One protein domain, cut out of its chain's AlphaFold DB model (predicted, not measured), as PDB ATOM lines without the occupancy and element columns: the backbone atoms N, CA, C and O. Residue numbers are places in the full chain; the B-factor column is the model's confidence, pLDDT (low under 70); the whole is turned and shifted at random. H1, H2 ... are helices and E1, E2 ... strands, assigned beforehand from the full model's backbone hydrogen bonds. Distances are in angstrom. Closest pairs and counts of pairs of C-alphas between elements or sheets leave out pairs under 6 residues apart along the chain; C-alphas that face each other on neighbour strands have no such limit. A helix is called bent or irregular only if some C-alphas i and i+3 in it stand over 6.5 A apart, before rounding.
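Overview. This is residues 13 to 19, 29 to 40 and 48 to 147 of the 165 residues of an uncharacterized protein of Serpula lacrymans var. lacrymans (strain S7.3) (UniProt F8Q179). A small wall of three strands, E1, E2 and E3, has two helices, H1 and H2, over one face. The long helix H3 passes by E4 and one side of H2, away from the sheet, and its residues 140 to 147 stick out. The printed part has 119 residues, with named elements in the order E1 E2 E3 E4 H1 H2 H3; the sheet, E1 - E2 - E3, is antiparallel and the class is mixed, helices and strands. The whole is compact, with a radius of gyration of the C-alphas of 15.5 A and spans of 46 by 37 by 34 A.

Along the chain. Find C-alpha 13 at (133.923, 232.027, 223.669), where E1, residues 13 to 16, begins its 10.1 A. E2 is residues 32 to 38, 18.4 A; E3 is 48 to 54, 17.9 A; E4 is 65 to 67, 6.4 A. H1 is residues 75 to 84, 14.4 A, and H2 is 98 to 111, 19.9 A. H3, residues 121 to 147, runs 41.0 A to C-alpha 147 at (158.348, 214.455, 226.530); it is irregular, with C-alphas 122 and 125 7.1 A apart.

Arrangement. Look between E1 and E2 for N 14 and O 35, 2.8 A, and between E2 and E3 for N 34 and O 52, 2.8 A. H1 and H2 make two layers with the sheet, helices on one face, at heights of 10.2 A and 10.1 A. H2, with residues 105 to 109 alone, touches H1, closest at C-alphas 84 and 105, 6.2 A, at a steep tilt of 56 degrees, opposite ways. H2 and H3 are close but not clearly touching, closest at C-alphas 103 and 125, 7.5 A. E4 pairs with no named strand. Every O i to N i+4 pair is within hydrogen-bond range in H1 and H2, and 16 of 23 in H3.

Size, cuts and confidence. C-alphas 112 and 147, the farthest apart, are 48.0 A from each other. Cuts leave gaps of 14.0 A between C-alphas 19 and 29 and 8.2 A between 40 and 48. The link H1 to H2 is long. Residues 40, 60 and 136 to 147 are under pLDDT 70.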
ATOM      1  N   GLY A  13     134.615 231.658 224.897       93.50
ATOM      2  CA  GLY A  13     133.923 232.027 223.669       93.50
ATOM      3  C   GLY A  13     132.804 231.045 223.332       93.50
ATOM      4  O   GLY A  13     132.664 230.001 223.970       93.50
ATOM      5  N   PHE A  14     132.022 231.379 222.312       94.69
ATOM      6  CA  PHE A  14     130.945 230.544 221.790       94.69
ATOM      7  C   PHE A  14     131.392 229.811 220.544       94.69
ATOM      8  O   PHE A  14     131.961 230.410 219.636       94.69
ATOM      9  N   LEU A  15     131.059 228.530 220.483       93.19
ATOM     10  CA  LEU A  15     131.287 227.694 219.321       93.19
ATOM     11  C   LEU A  15     129.942 227.184 218.812       93.19
ATOM     12  O   LEU A  15     129.247 226.459 219.521       93.19
ATOM     13  N   PHE A  16     129.590 227.558 217.589       92.62
ATOM     14  CA  PHE A  16     128.480 226.967 216.857       92.62
ATOM     15  C   PHE A  16     129.048 225.930 215.905       92.62
ATOM     16  O   PHE A  16     129.784 226.275 214.982       92.62
ATOM     17  N   ALA A  17     128.740 224.665 216.152       90.06
ATOM     18  CA  ALA A  17     129.260 223.549 215.381       90.06
ATOM     19  C   ALA A  17     128.108 222.631 214.954       90.06
ATOM     20  O   ALA A  17     127.103 222.541 215.670       90.06
ATOM     21  N   PRO A  18     128.235 221.936 213.811       86.38
ATOM     22  CA  PRO A  18     127.331 220.851 213.467       86.38
ATOM     23  C   PRO A  18     127.307 219.803 214.580       86.38
ATOM     24  O   PRO A  18     128.321 219.548 215.229       86.38
ATOM     25  N   LYS A  19     126.152 219.166 214.782       78.56
ATOM     26  CA  LYS A  19     126.072 217.984 215.643       78.56
ATOM     27  C   LYS A  19     127.004 216.910 215.079       78.56
ATOM     28  O   LYS A  19     126.960 216.658 213.875       78.56
ATOM     29  N   ARG A  29     138.047 220.354 207.568       84.31
ATOM     30  CA  ARG A  29     136.889 221.206 207.280       84.31
ATOM     31  C   ARG A  29     136.710 222.263 208.366       84.31
ATOM     32  O   ARG A  29     136.768 221.979 209.557       84.31
ATOM     33  N   ARG A  30     136.477 223.506 207.946       87.25
ATOM     34  CA  ARG A  30     136.131 224.615 208.841       87.25
ATOM     35  C   ARG A  30     134.631 224.873 208.740       87.25
ATOM     36  O   ARG A  30     134.198 225.723 207.971       87.25
ATOM     37  N   ASP A  31     133.847 224.067 209.442       88.06
ATOM     38  CA  ASP A  31     132.376 224.081 209.403       88.06
ATOM     39  C   ASP A  31     131.734 224.694 210.649       88.06
ATOM     40  O   ASP A  31     130.517 224.643 210.817       88.06
ATOM     41  N   SER A  32     132.551 225.257 211.535       90.94
ATOM     42  CA  SER A  32     132.110 225.789 212.815       90.94
ATOM     43  C   SER A  32     132.441 227.269 212.928       90.94
ATOM     44  O   SER A  32     133.420 227.750 212.355       90.94
ATOM     45  N   ILE A  33     131.634 227.998 213.692       94.56
ATOM     46  CA  ILE A  33     131.792 229.435 213.909       94.56
ATOM     47  C   ILE A  33     132.181 229.666 215.364       94.56
ATOM     48  O   ILE A  33     131.469 229.256 216.278       94.56
ATOM     49  N   LEU A  34     133.321 230.317 215.572       94.56
ATOM     50  CA  LEU A  34     133.799 230.763 216.873       94.56
ATOM     51  C   LEU A  34     133.543 232.265 217.015       94.56
ATOM     52  O   LEU A  34     134.070 233.054 216.231       94.56
ATOM     53  N   TRP A  35     132.799 232.646 218.048       97.19
ATOM     54  CA  TRP A  35     132.640 234.032 218.486       97.19
ATOM     55  C   TRP A  35     133.309 234.229 219.835       97.19
ATOM     56  O   TRP A  35     133.021 233.514 220.796       97.19
ATOM     57  N   HIS A  36     134.196 235.209 219.929       95.31
ATOM     58  CA  HIS A  36     134.898 235.507 221.168       95.31
ATOM     59  C   HIS A  36     135.362 236.955 221.194       95.31
ATOM     60  O   HIS A  36     135.441 237.606 220.155       95.31
ATOM     61  N   ILE A  37     135.707 237.441 222.384       94.19
ATOM     62  CA  ILE A  37     136.487 238.668 222.514       94.19
ATOM     63  C   ILE A  37     137.925 238.332 222.876       94.19
ATOM     64  O   ILE A  37     138.168 237.421 223.663       94.19
ATOM     65  N   ARG A  38     138.889 239.065 222.338       90.06
ATOM     66  CA  ARG A  38     140.295 238.915 222.723       90.06
ATOM     67  C   ARG A  38     140.963 240.263 222.895       90.06
ATOM     68  O   ARG A  38     140.513 241.260 222.334       90.06
ATOM     69  N   THR A  39     142.052 240.265 223.644       85.00
ATOM     70  CA  THR A  39     143.042 241.333 223.597       85.00
ATOM     71  C   THR A  39     144.076 240.996 222.524       85.00
ATOM     72  O   THR A  39     144.287 239.832 222.173       85.00
ATOM     73  N   ASP A  40     144.690 242.021 221.949       69.75
ATOM     74  CA  ASP A  40     145.887 241.863 221.126       69.75
ATOM     75  C   ASP A  40     147.091 242.210 222.005       69.75
ATOM     76  O   ASP A  40     147.236 243.334 222.491       69.75
ATOM     77  N   VAL A  48     138.527 243.300 221.604       92.25
ATOM     78  CA  VAL A  48     137.873 243.259 220.289       92.25
ATOM     79  C   VAL A  48     137.036 242.004 220.148       92.25
ATOM     80  O   VAL A  48     137.462 240.927 220.561       92.25
ATOM     81  N   PHE A  49     135.851 242.142 219.558       95.06
ATOM     82  CA  PHE A  49     135.030 241.011 219.145       95.06
ATOM     83  C   PHE A  49     135.539 240.450 217.822       95.06
ATOM     84  O   PHE A  49     135.781 241.194 216.873       95.06
ATOM     85  N   GLU A  50     135.676 239.131 217.759       95.00
ATOM     86  CA  GLU A  50     136.111 238.414 216.571       95.00
ATOM     87  C   GLU A  50     135.159 237.256 216.260       95.00
ATOM     88  O   GLU A  50     134.663 236.555 217.147       95.00
ATOM     89  N   THR A  51     134.931 237.055 214.962       96.31
ATOM     90  CA  THR A  51     134.249 235.886 214.408       96.31
ATOM     91  C   THR A  51     135.235 235.111 213.549       96.31
ATOM     92  O   THR A  51     135.834 235.679 212.636       96.31
ATOM     93  N   ARG A  52     135.391 233.811 213.804       93.81
ATOM     94  CA  ARG A  52     136.288 232.940 213.038       93.81
ATOM     95  C   ARG A  52     135.556 231.704 212.553       93.81
ATOM     96  O   ARG A  52     134.839 231.070 213.320       93.81
ATOM     97  N   ILE A  53     135.811 231.317 211.307       93.44
ATOM     98  CA  ILE A  53     135.418 230.000 210.806       93.44
ATOM     99  C   ILE A  53     136.537 229.019 211.155       93.44
ATOM    100  O   ILE A  53     137.685 229.191 210.731       93.44
ATOM    101  N   VAL A  54     136.216 228.026 211.975       90.44
ATOM    102  CA  VAL A  54     137.176 227.105 212.586       90.44
ATOM    103  C   VAL A  54     136.788 225.659 212.316       90.44
ATOM    104  O   VAL A  54     135.627 225.334 212.077       90.44
ATOM    105  N   ASN A  55     137.782 224.781 212.369       87.25
ATOM    106  CA  ASN A  55     137.539 223.364 212.564       87.25
ATOM    107  C   ASN A  55     137.372 223.154 214.070       87.25
ATOM    108  O   ASN A  55     138.306 223.418 214.829       87.25
ATOM    109  N   HIS A  56     136.182 222.752 214.518       81.44
ATOM    110  CA  HIS A  56     135.958 222.585 215.947       81.44
ATOM    111  C   HIS A  56     136.835 221.465 216.522       81.44
ATOM    112  O   HIS A  56     137.325 221.587 217.635       81.44
ATOM    113  N   CYS A  57     137.112 220.398 215.788       77.94
ATOM    114  CA  CYS A  57     137.889 219.253 216.269       77.94
ATOM    115  C   CYS A  57     139.370 219.589 216.516       77.94
ATOM    116  O   CYS A  57     139.987 219.044 217.429       77.94
ATOM    117  N   LEU A  58     139.935 220.513 215.737       74.38
ATOM    118  CA  LEU A  58     141.361 220.847 215.743       74.38
ATOM    119  C   LEU A  58     141.682 222.038 216.657       74.38
ATOM    120  O   LEU A  58     142.061 223.113 216.193       74.38
ATOM    121  N   SER A  59     141.558 221.845 217.974       72.75
ATOM    122  CA  SER A  59     141.959 222.853 218.967       72.75
ATOM    123  C   SER A  59     142.960 222.298 219.978       72.75
ATOM    124  O   SER A  59     142.603 221.547 220.883       72.75
ATOM    125  N   GLU A  60     144.216 222.734 219.880       69.00
ATOM    126  CA  GLU A  60     145.321 222.288 220.749       69.00
ATOM    127  C   GLU A  60     145.235 222.822 222.191       69.00
ATOM    128  O   GLU A  60     145.874 222.298 223.111       69.00
ATOM    129  N   THR A  61     144.440 223.873 222.390       74.12
ATOM    130  CA  THR A  61     144.319 224.626 223.647       74.12
ATOM    131  C   THR A  61     142.926 224.537 224.274       74.12
ATOM    132  O   THR A  61     142.627 225.261 225.224       74.12
ATOM    133  N   LEU A  62     142.060 223.651 223.769       80.31
ATOM    134  CA  LEU A  62     140.715 223.475 224.313       80.31
ATOM    135  C   LEU A  62     140.764 222.685 225.623       80.31
ATOM    136  O   LEU A  62     141.278 221.571 225.655       80.31
ATOM    137  N   VAL A  63     140.167 223.242 226.675       78.88
ATOM    138  CA  VAL A  63     140.060 222.577 227.984       78.88
ATOM    139  C   VAL A  63     138.727 221.848 228.148       78.88
ATOM    140  O   VAL A  63     138.678 220.756 228.703       78.88
ATOM    141  N   ALA A  64     137.632 222.451 227.683       79.00
ATOM    142  CA  ALA A  64     136.281 221.949 227.906       79.00
ATOM    143  C   ALA A  64     135.291 222.526 226.888       79.00
ATOM    144  O   ALA A  64     135.483 223.642 226.401       79.00
ATOM    145  N   ARG A  65     134.194 221.799 226.637       84.62
ATOM    146  CA  ARG A  65     132.983 222.334 225.998       84.62
ATOM    147  C   ARG A  65     131.778 222.129 226.889       84.62
ATOM    148  O   ARG A  65     131.636 221.090 227.529       84.62
ATOM    149  N   VAL A  66     130.896 223.115 226.875       83.81
ATOM    150  CA  VAL A  66     129.618 223.052 227.574       83.81
ATOM    151  C   VAL A  66     128.532 223.274 226.544       83.81
ATOM    152  O   VAL A  66     128.507 224.307 225.871       83.81
ATOM    153  N   LEU A  67     127.668 222.279 226.382       87.19
ATOM    154  CA  LEU A  67     126.563 222.372 225.451       87.19
ATOM    155  C   LEU A  67     125.437 223.184 226.092       87.19
ATOM    156  O   LEU A  67     124.767 222.718 227.008       87.19
ATOM    157  N   ILE A  68     125.224 224.400 225.593       86.19
ATOM    158  CA  ILE A  68     124.171 225.296 226.099       86.19
ATOM    159  C   ILE A  68     122.860 225.159 225.318       86.19
ATOM    160  O   ILE A  68     121.782 225.348 225.872       86.19
ATOM    161  N   ALA A  69     122.931 224.824 224.027       88.94
ATOM    162  CA  ALA A  69     121.764 224.698 223.167       88.94
ATOM    163  C   ALA A  69     122.049 223.836 221.928       88.94
ATOM    164  O   ALA A  69     123.186 223.721 221.481       88.94
ATOM    165  N   LYS A  70     120.983 223.250 221.377       89.94
ATOM    166  CA  LYS A  70     120.943 222.572 220.079       89.94
ATOM    167  C   LYS A  70     119.991 223.371 219.198       89.94
ATOM    168  O   LYS A  70     118.903 223.715 219.659       89.94
ATOM    169  N   PHE A  71     120.412 223.641 217.972       89.19
ATOM    170  CA  PHE A  71     119.658 224.402 216.983       89.19
ATOM    171  C   PHE A  71     119.383 223.515 215.774       89.19
ATOM    172  O   PHE A  71     120.219 222.688 215.411       89.19
ATOM    173  N   GLU A  72     118.217 223.686 215.161       86.81
ATOM    174  CA  GLU A  72     117.823 222.933 213.963       86.81
ATOM    175  C   GLU A  72     118.074 223.728 212.679       86.81
ATOM    176  O   GLU A  72     118.207 223.148 211.602       86.81
ATOM    177  N   ARG A  73     118.154 225.061 212.776       85.00
ATOM    178  CA  ARG A  73     118.222 225.952 211.620       85.00
ATOM    179  C   ARG A  73     119.585 226.620 211.520       85.00
ATOM    180  O   ARG A  73     120.082 227.199 212.480       85.00
ATOM    181  N   ALA A  74     120.150 226.628 210.315       77.06
ATOM    182  CA  ALA A  74     121.399 227.337 210.038       77.06
ATOM    183  C   ALA A  74     121.286 228.857 210.293       77.06
ATOM    184  O   ALA A  74     122.242 229.475 210.758       77.06
ATOM    185  N   ASP A  75     120.104 229.447 210.069       88.06
ATOM    186  CA  ASP A  75     119.838 230.876 210.311       88.06
ATOM    187  C   ASP A  75     120.025 231.294 211.779       88.06
ATOM    188  O   ASP A  75     120.241 232.476 212.064       88.06
ATOM    189  N   ASP A  76     119.956 230.347 212.723       90.56
ATOM    190  CA  ASP A  76     120.161 230.636 214.142       90.56
ATOM    191  C   ASP A  76     121.587 231.134 214.397       90.56
ATOM    192  O   ASP A  76     121.781 232.045 215.199       90.56
ATOM    193  N   ALA A  77     122.577 230.645 213.641       92.12
ATOM    194  CA  ALA A  77     123.952 231.122 213.740       92.12
ATOM    195  C   ALA A  77     124.079 232.614 213.382       92.12
ATOM    196  O   ALA A  77     124.803 233.350 214.054       92.12
ATOM    197  N   VAL A  78     123.341 233.084 212.369       94.06
ATOM    198  CA  VAL A  78     123.326 234.504 211.969       94.06
ATOM    199  C   VAL A  78     122.707 235.360 213.071       94.06
ATOM    200  O   VAL A  78     123.260 236.398 213.437       94.06
ATOM    201  N   ARG A  79     121.582 234.912 213.639       94.44
ATOM    202  CA  ARG A  79     120.891 235.614 214.733       94.44
ATOM    203  C   ARG A  79     121.754 235.699 215.986       94.44
ATOM    204  O   ARG A  79     121.875 236.771 216.574       94.44
ATOM    205  N   ILE A  80     122.382 234.587 216.365       95.94
ATOM    206  CA  ILE A  80     123.301 234.521 217.503       95.94
ATOM    207  C   ILE A  80     124.480 235.461 217.260       95.94
ATOM    208  O   ILE A  80     124.722 236.341 218.080       95.94
ATOM    209  N   GLY A  81     125.159 235.349 216.114       96.44
ATOM    210  CA  GLY A  81     126.289 236.213 215.773       96.44
ATOM    211  C   GLY A  81     125.935 237.703 215.810       96.44
ATOM    212  O   GLY A  81     126.700 238.503 216.349       96.44
ATOM    213  N   PHE A  82     124.750 238.074 215.317       96.81
ATOM    214  CA  PHE A  82     124.245 239.446 215.371       96.81
ATOM    215  C   PHE A  82     124.070 239.961 216.804       96.81
ATOM    216  O   PHE A  82     124.430 241.100 217.093       96.81
ATOM    217  N   ILE A  83     123.530 239.140 217.708       97.12
ATOM    218  CA  ILE A  83     123.362 239.508 219.121       97.12
ATOM    219  C   ILE A  83     124.727 239.632 219.793       97.12
ATOM    220  O   ILE A  83     125.010 240.660 220.405       97.12
ATOM    221  N   LEU A  84     125.588 238.622 219.631       97.62
ATOM    222  CA  LEU A  84     126.916 238.582 220.245       97.62
ATOM    223  C   LEU A  84     127.782 239.776 219.826       97.62
ATOM    224  O   LEU A  84     128.438 240.382 220.671       97.62
ATOM    225  N   GLY A  85     127.740 240.155 218.546       96.50
ATOM    226  CA  GLY A  85     128.503 241.284 218.014       96.50
ATOM    227  C   GLY A  85     128.014 242.666 218.464       96.50
ATOM    228  O   GLY A  85     128.720 243.648 218.257       96.50
ATOM    229  N   ARG A  86     126.826 242.768 219.076       96.75
ATOM    230  CA  ARG A  86     126.265 244.032 219.596       96.75
ATOM    231  C   ARG A  86     126.397 244.175 221.107       96.75
ATOM    232  O   ARG A  86     125.999 245.204 221.651       96.75
ATOM    233  N   LEU A  87     126.928 243.162 221.788       96.62
ATOM    234  CA  LEU A  87     127.140 243.234 223.226       96.62
ATOM    235  C   LEU A  87     128.190 244.297 223.564       96.62
ATOM    236  O   LEU A  87     129.201 244.398 222.865       96.62
ATOM    237  N   PRO A  88     127.990 245.067 224.648       95.31
ATOM    238  CA  PRO A  88     128.964 246.054 225.079       95.31
ATOM    239  C   PRO A  88     130.325 245.420 225.363       95.31
ATOM    240  O   PRO A  88     130.441 244.459 226.126       95.31
ATOM    241  N   ILE A  89     131.369 246.009 224.788       94.69
ATOM    242  CA  ILE A  89     132.756 245.700 225.121       94.69
ATOM    243  C   ILE A  89     133.278 246.842 225.988       94.69
ATOM    244  O   ILE A  89     133.411 247.975 225.521       94.69
ATOM    245  N   ARG A  90     133.538 246.554 227.266       92.94
ATOM    246  CA  ARG A  90     133.930 247.566 228.253       92.94
ATOM    247  C   ARG A  90     135.444 247.766 228.199       92.94
ATOM    248  O   ARG A  90     136.209 246.946 228.700       92.94
ATOM    249  N   GLN A  91     135.876 248.843 227.550       90.62
ATOM    250  CA  GLN A  91     137.289 249.226 227.523       90.62
ATOM    251  C   GLN A  91     137.705 249.839 228.858       90.62
ATOM    252  O   GLN A  91     136.898 250.493 229.513       90.62
ATOM    253  N   ASN A  92     138.973 249.660 229.233       85.31
ATOM    254  CA  ASN A  92     139.568 250.200 230.465       85.31
ATOM    255  C   ASN A  92     138.924 249.713 231.780       85.31
ATOM    256  O   ASN A  92     139.215 250.258 232.841       85.31
ATOM    257  N   ASP A  93     138.081 248.681 231.734       88.00
ATOM    258  CA  ASP A  93     137.540 248.021 232.919       88.00
ATOM    259  C   ASP A  93     138.409 246.804 233.264       88.00
ATOM    260  O   ASP A  93     138.461 245.828 232.516       88.00
ATOM    261  N   ILE A  94     139.096 246.862 234.408       85.69
ATOM    262  CA  ILE A  94     139.991 245.792 234.876       85.69
ATOM    263  C   ILE A  94     139.248 244.492 235.210       85.69
ATOM    264  O   ILE A  94     139.846 243.416 235.202       85.69
ATOM    265  N   ASN A  95     137.947 244.577 235.487       87.50
ATOM    266  CA  ASN A  95     137.114 243.413 235.761       87.50
ATOM    267  C   ASN A  95     136.537 242.812 234.474       87.50
ATOM    268  O   ASN A  95     136.021 241.691 234.493       87.50
ATOM    269  N   PHE A  96     136.628 243.522 233.345       89.69
ATOM    270  CA  PHE A  96     136.118 243.039 232.073       89.69
ATOM    271  C   PHE A  96     137.076 242.028 231.439       89.69
ATOM    272  O   PHE A  96     138.261 242.278 231.223       89.69
ATOM    273  N   THR A  97     136.538 240.848 231.132       89.88
ATOM    274  CA  THR A  97     137.281 239.707 230.586       89.88
ATOM    275  C   THR A  97     136.437 238.968 229.549       89.88
ATOM    276  O   THR A  97     135.213 239.122 229.515       89.88
ATOM    277  N   CYS A  98     137.053 238.088 228.751       91.12
ATOM    278  CA  CYS A  98     136.313 237.181 227.864       91.12
ATOM    279  C   CYS A  98     135.290 236.311 228.613       91.12
ATOM    280  O   CYS A  98     134.234 236.001 228.062       91.12
ATOM    281  N   ARG A  99     135.548 235.990 229.890       89.38
ATOM    282  CA  ARG A  99     134.594 235.313 230.776       89.38
ATOM    283  C   ARG A  99     133.362 236.178 231.041       89.38
ATOM    284  O   ARG A  99     132.256 235.725 230.773       89.38
ATOM    285  N   VAL A 100     133.551 237.415 231.508       91.25
ATOM    286  CA  VAL A 100     132.444 238.351 231.793       91.25
ATOM    287  C   VAL A 100     131.598 238.593 230.546       91.25
ATOM    288  O   VAL A 100     130.379 238.469 230.603       91.25
ATOM    289  N   TRP A 101     132.232 238.833 229.396       95.00
ATOM    290  CA  TRP A 101     131.517 238.980 228.127       95.00
ATOM    291  C   TRP A 101     130.712 237.729 227.749       95.00
ATOM    292  O   TRP A 101     129.576 237.840 227.298       95.00
ATOM    293  N   THR A 102     131.269 236.533 227.967       93.00
ATOM    294  CA  THR A 102     130.561 235.273 227.690       93.00
ATOM    295  C   THR A 102     129.343 235.108 228.598       93.00
ATOM    296  O   THR A 102     128.296 234.670 228.133       93.00
ATOM    297  N   ILE A 103     129.432 235.494 229.873       91.69
ATOM    298  CA  ILE A 103     128.282 235.479 230.784       91.69
ATOM    299  C   ILE A 103     127.213 236.482 230.324       91.69
ATOM    300  O   ILE A 103     126.067 236.079 230.120       91.69
ATOM    301  N   ASP A 104     127.581 237.739 230.051       93.88
ATOM    302  CA  ASP A 104     126.664 238.774 229.532       93.88
ATOM    303  C   ASP A 104     125.960 238.326 228.235       93.88
ATOM    304  O   ASP A 104     124.768 238.576 228.013       93.88
ATOM    305  N   ALA A 105     126.685 237.603 227.385       95.31
ATOM    306  CA  ALA A 105     126.150 237.004 226.177       95.31
ATOM    307  C   ALA A 105     125.114 235.914 226.457       95.31
ATOM    308  O   ALA A 105     124.046 235.925 225.847       95.31
ATOM    309  N   ILE A 106     125.386 235.000 227.390       93.38
ATOM    310  CA  ILE A 106     124.424 233.960 227.772       93.38
ATOM    311  C   ILE A 106     123.162 234.594 228.369       93.38
ATOM    312  O   ILE A 106     122.059 234.199 227.991       93.38
ATOM    313  N   HIS A 107     123.305 235.618 229.219       92.44
ATOM    314  CA  HIS A 107     122.177 236.413 229.719       92.44
ATOM    315  C   HIS A 107     121.320 236.963 228.574       92.44
ATOM    316  O   HIS A 107     120.098 236.812 228.585       92.44
ATOM    317  N   SER A 108     121.958 237.559 227.567       94.81
ATOM    318  CA  SER A 108     121.266 238.169 226.429       94.81
ATOM    319  C   SER A 108     120.563 237.132 225.549       94.81
ATOM    320  O   SER A 108     119.402 237.311 225.185       94.81
ATOM    321  N   LEU A 109     121.226 236.011 225.251       94.56
ATOM    322  CA  LEU A 109     120.634 234.913 224.483       94.56
ATOM    323  C   LEU A 109     119.456 234.264 225.227       94.56
ATOM    324  O   LEU A 109     118.458 233.908 224.598       94.56
ATOM    325  N   HIS A 110     119.553 234.132 226.552       92.12
ATOM    326  CA  HIS A 110     118.490 233.582 227.392       92.12
ATOM    327  C   HIS A 110     117.283 234.524 227.467       92.12
ATOM    328  O   HIS A 110     116.148 234.099 227.262       92.12
ATOM    329  N   ALA A 111     117.515 235.825 227.676       92.31
ATOM    330  CA  ALA A 111     116.458 236.838 227.687       92.31
ATOM    331  C   ALA A 111     115.686 236.891 226.355       92.31
ATOM    332  O   ALA A 111     114.469 237.066 226.346       92.31
ATOM    333  N   LEU A 112     116.383 236.673 225.235       93.12
ATOM    334  CA  LEU A 112     115.799 236.597 223.892       93.12
ATOM    335  C   LEU A 112     115.224 235.213 223.542       93.12
ATOM    336  O   LEU A 112     114.772 235.013 222.416       93.12
ATOM    337  N   ARG A 113     115.223 234.265 224.490       91.25
ATOM    338  CA  ARG A 113     114.725 232.886 224.331       91.25
ATOM    339  C   ARG A 113     115.388 232.104 223.190       91.25
ATOM    340  O   ARG A 113     114.788 231.184 222.644       91.25
ATOM    341  N   LEU A 114     116.627 232.449 222.839       90.44
ATOM    342  CA  LEU A 114     117.430 231.680 221.881       90.44
ATOM    343  C   LEU A 114     118.141 230.501 222.540       90.44
ATOM    344  O   LEU A 114     118.426 229.504 221.886       90.44
ATOM    345  N   VAL A 115     118.425 230.605 223.835       89.44
ATOM    346  CA  VAL A 115     118.922 229.492 224.644       89.44
ATOM    347  C   VAL A 115     118.022 229.338 225.857       89.44
ATOM    348  O   VAL A 115     117.568 230.329 226.426       89.44
ATOM    349  N   ASN A 116     117.765 228.095 226.250       85.06
ATOM    350  CA  ASN A 116     117.034 227.786 227.469       85.06
ATOM    351  C   ASN A 116     117.972 227.019 228.395       85.06
ATOM    352  O   ASN A 116     118.506 225.976 228.008       85.06
ATOM    353  N   LEU A 117     118.231 227.577 229.572       80.62
ATOM    354  CA  LEU A 117     119.172 227.011 230.527       80.62
ATOM    355  C   LEU A 117     118.385 226.231 231.573       80.62
ATOM    356  O   LEU A 117     117.534 226.797 232.250       80.62
ATOM    357  N   HIS A 118     118.690 224.945 231.732       77.69
ATOM    358  CA  HIS A 118     118.090 224.137 232.800       77.69
ATOM    359  C   HIS A 118     118.687 224.459 234.169       77.69
ATOM    360  O   HIS A 118     118.038 224.263 235.192       77.69
ATOM    361  N   ILE A 119     119.914 224.989 234.196       78.19
ATOM    362  CA  ILE A 119     120.512 225.505 235.421       78.19
ATOM    363  C   ILE A 119     120.227 227.001 235.574       78.19
ATOM    364  O   ILE A 119     120.320 227.749 234.594       78.19
ATOM    365  N   PRO A 120     119.943 227.468 236.804       81.44
ATOM    366  CA  PRO A 120     119.893 228.885 237.105       81.44
ATOM    367  C   PRO A 120     121.171 229.570 236.637       81.44
ATOM    368  O   PRO A 120     122.282 229.131 236.938       81.44
ATOM    369  N   LEU A 121     121.009 230.685 235.933       73.00
ATOM    370  CA  LEU A 121     122.114 231.437 235.348       73.00
ATOM    371  C   LEU A 121     123.149 231.888 236.395       73.00
ATOM    372  O   LEU A 121     124.345 231.888 236.125       73.00
ATOM    373  N   VAL A 122     122.696 232.142 237.627       77.44
ATOM    374  CA  VAL A 122     123.549 232.448 238.789       77.44
ATOM    375  C   VAL A 122     124.524 231.321 239.154       77.44
ATOM    376  O   VAL A 122     125.569 231.586 239.734       77.44
ATOM    377  N   MET A 123     124.217 230.070 238.797       80.38
ATOM    378  CA  MET A 123     125.076 228.907 239.054       80.38
ATOM    379  C   MET A 123     125.953 228.530 237.855       80.38
ATOM    380  O   MET A 123     126.805 227.643 237.962       80.38
ATOM    381  N   LEU A 124     125.753 229.166 236.698       77.69
ATOM    382  CA  LEU A 124     126.417 228.786 235.454       77.69
ATOM    383  C   LEU A 124     127.931 228.987 235.531       77.69
ATOM    384  O   LEU A 124     128.688 228.070 235.220       77.69
ATOM    385  N   GLU A 125     128.377 230.159 235.986       79.00
ATOM    386  CA  GLU A 125     129.806 230.468 236.099       79.00
ATOM    387  C   GLU A 125     130.514 229.495 237.046       79.00
ATOM    388  O   GLU A 125     131.582 228.970 236.718       79.00
ATOM    389  N   GLU A 126     129.905 229.209 238.197       81.44
ATOM    390  CA  GLU A 126     130.451 228.267 239.167       81.44
ATOM    391  C   GLU A 126     130.530 226.850 238.583       81.44
ATOM    392  O   GLU A 126     131.555 226.180 238.729       81.44
ATOM    393  N   THR A 127     129.486 226.416 237.875       79.44
ATOM    394  CA  THR A 127     129.407 225.092 237.245       79.44
ATOM    395  C   THR A 127     130.486 224.918 236.180       79.44
ATOM    396  O   THR A 127     131.253 223.953 236.231       79.44
ATOM    397  N   ILE A 128     130.612 225.882 235.259       77.38
ATOM    398  CA  ILE A 128     131.640 225.860 234.210       77.38
ATOM    399  C   ILE A 128     133.029 225.894 234.851       77.38
ATOM    400  O   ILE A 128     133.889 225.088 234.504       77.38
ATOM    401  N   SER A 129     133.241 226.756 235.848       76.88
ATOM    402  CA  SER A 129     134.537 226.879 236.522       76.88
ATOM    403  C   SER A 129     134.937 225.601 237.265       76.88
ATOM    404  O   SER A 129     136.096 225.187 237.198       76.88
ATOM    405  N   LYS A 130     133.996 224.945 237.960       79.69
ATOM    406  CA  LYS A 130     134.220 223.641 238.609       79.69
ATOM    407  C   LYS A 130     134.563 222.570 237.575       79.69
ATOM    408  O   LYS A 130     135.523 221.825 237.776       79.69
ATOM    409  N   PHE A 131     133.827 222.523 236.463       77.94
ATOM    410  CA  PHE A 131     134.084 221.580 235.378       77.94
ATOM    411  C   PHE A 131     135.469 221.790 234.758       77.94
ATOM    412  O   PHE A 131     136.229 220.829 234.635       77.94
ATOM    413  N   SER A 132     135.834 223.033 234.429       72.81
ATOM    414  CA  SER A 132     137.146 223.362 233.868       72.81
ATOM    415  C   SER A 132     138.278 222.961 234.809       72.81
ATOM    416  O   SER A 132     139.197 222.275 234.373       72.81
ATOM    417  N   ARG A 133     138.196 223.292 236.108       75.38
ATOM    418  CA  ARG A 133     139.226 222.908 237.095       75.38
ATOM    419  C   ARG A 133     139.402 221.394 237.202       75.38
ATOM    420  O   ARG A 133     140.530 220.909 237.207       75.38
ATOM    421  N   LYS A 134     138.300 220.635 237.223       74.56
ATOM    422  CA  LYS A 134     138.339 219.162 237.280       74.56
ATOM    423  C   LYS A 134     139.088 218.547 236.089       74.56
ATOM    424  O   LYS A 134     139.728 217.511 236.245       74.56
ATOM    425  N   HIS A 135     139.009 219.168 234.915       70.19
ATOM    426  CA  HIS A 135     139.605 218.639 233.685       70.19
ATOM    427  C   HIS A 135     140.959 219.269 233.334       70.19
ATOM    428  O   HIS A 135     141.695 218.702 232.532       70.19
ATOM    429  N   GLN A 136     141.341 220.376 233.980       66.00
ATOM    430  CA  GLN A 136     142.667 220.983 233.830       66.00
ATOM    431  C   GLN A 136     143.794 220.048 234.287       66.00
ATOM    432  O   GLN A 136     144.785 219.919 233.577       66.00
ATOM    433  N   HIS A 137     143.638 219.367 235.429       55.56
ATOM    434  CA  HIS A 137     144.684 218.485 235.967       55.56
ATOM    435  C   HIS A 137     144.999 217.309 235.037       55.56
ATOM    436  O   HIS A 137     146.160 217.046 234.751       55.56
ATOM    437  N   LYS A 138     143.968 216.702 234.434       54.62
ATOM    438  CA  LYS A 138     144.147 215.607 233.470       54.62
ATOM    439  C   LYS A 138     144.940 216.016 232.222       54.62
ATOM    440  O   LYS A 138     145.572 215.168 231.608       54.62
ATOM    441  N   MET A 139     144.914 217.292 231.825       49.28
ATOM    442  CA  MET A 139     145.683 217.773 230.669       49.28
ATOM    443  C   MET A 139     147.161 218.039 230.975       49.28
ATOM    444  O   MET A 139     147.958 218.037 230.038       49.28
ATOM    445  N   VAL A 140     147.522 218.306 232.235       50.72
ATOM    446  CA  VAL A 140     148.923 218.516 232.641       50.72
ATOM    447  C   VAL A 140     149.649 217.174 232.686       50.72
ATOM    448  O   VAL A 140     150.685 217.040 232.044       50.72
ATOM    449  N   ASP A 141     149.030 216.160 233.295       41.75
ATOM    450  CA  ASP A 141     149.597 214.807 233.384       41.75
ATOM    451  C   ASP A 141     149.828 214.194 231.985       41.75
ATOM    452  O   ASP A 141     150.888 213.647 231.695       41.75
ATOM    453  N   LEU A 142     148.892 214.401 231.049       42.97
ATOM    454  CA  LEU A 142     149.038 213.939 229.660       42.97
ATOM    455  C   LEU A 142     150.153 214.653 228.875       42.97
ATOM    456  O   LEU A 142     150.626 214.117 227.868       42.97
ATOM    457  N   ARG A 143     150.543 215.872 229.277       41.69
ATOM    458  CA  ARG A 143     151.600 216.647 228.608       41.69
ATOM    459  C   ARG A 143     152.995 216.255 229.090       41.69
ATOM    460  O   ARG A 143     153.891 216.200 228.247       41.69
ATOM    461  N   ASP A 144     153.161 215.923 230.367       39.88
ATOM    462  CA  ASP A 144     154.451 215.484 230.918       39.88
ATOM    463  C   ASP A 144     154.876 214.111 230.368       39.88
ATOM    464  O   ASP A 144     156.053 213.905 230.060       39.88
ATOM    465  N   ASP A 145     153.924 213.222 230.068       42.56
ATOM    466  CA  ASP A 145     154.261 211.954 229.415       42.56
ATOM    467  C   ASP A 145     154.731 212.149 227.951       42.56
ATOM    468  O   ASP A 145     155.435 211.296 227.408       42.56
ATOM    469  N   SER A 146     154.369 213.251 227.265       43.53
ATOM    470  CA  SER A 146     154.728 213.462 225.835       43.53
ATOM    471  C   SER A 146     156.174 213.839 225.590       43.53
ATOM    472  O   SER A 146     156.616 213.793 224.444       43.53
ATOM    473  N   SER A 147     156.912 214.198 226.634       43.69
ATOM    474  CA  SER A 147     158.348 214.455 226.530       43.69
ATOM    475  C   SER A 147     159.214 213.193 226.625       43.69
ATOM    476  O   SER A 147     160.429 213.311 226.498       43.69
TER     477      SER A 147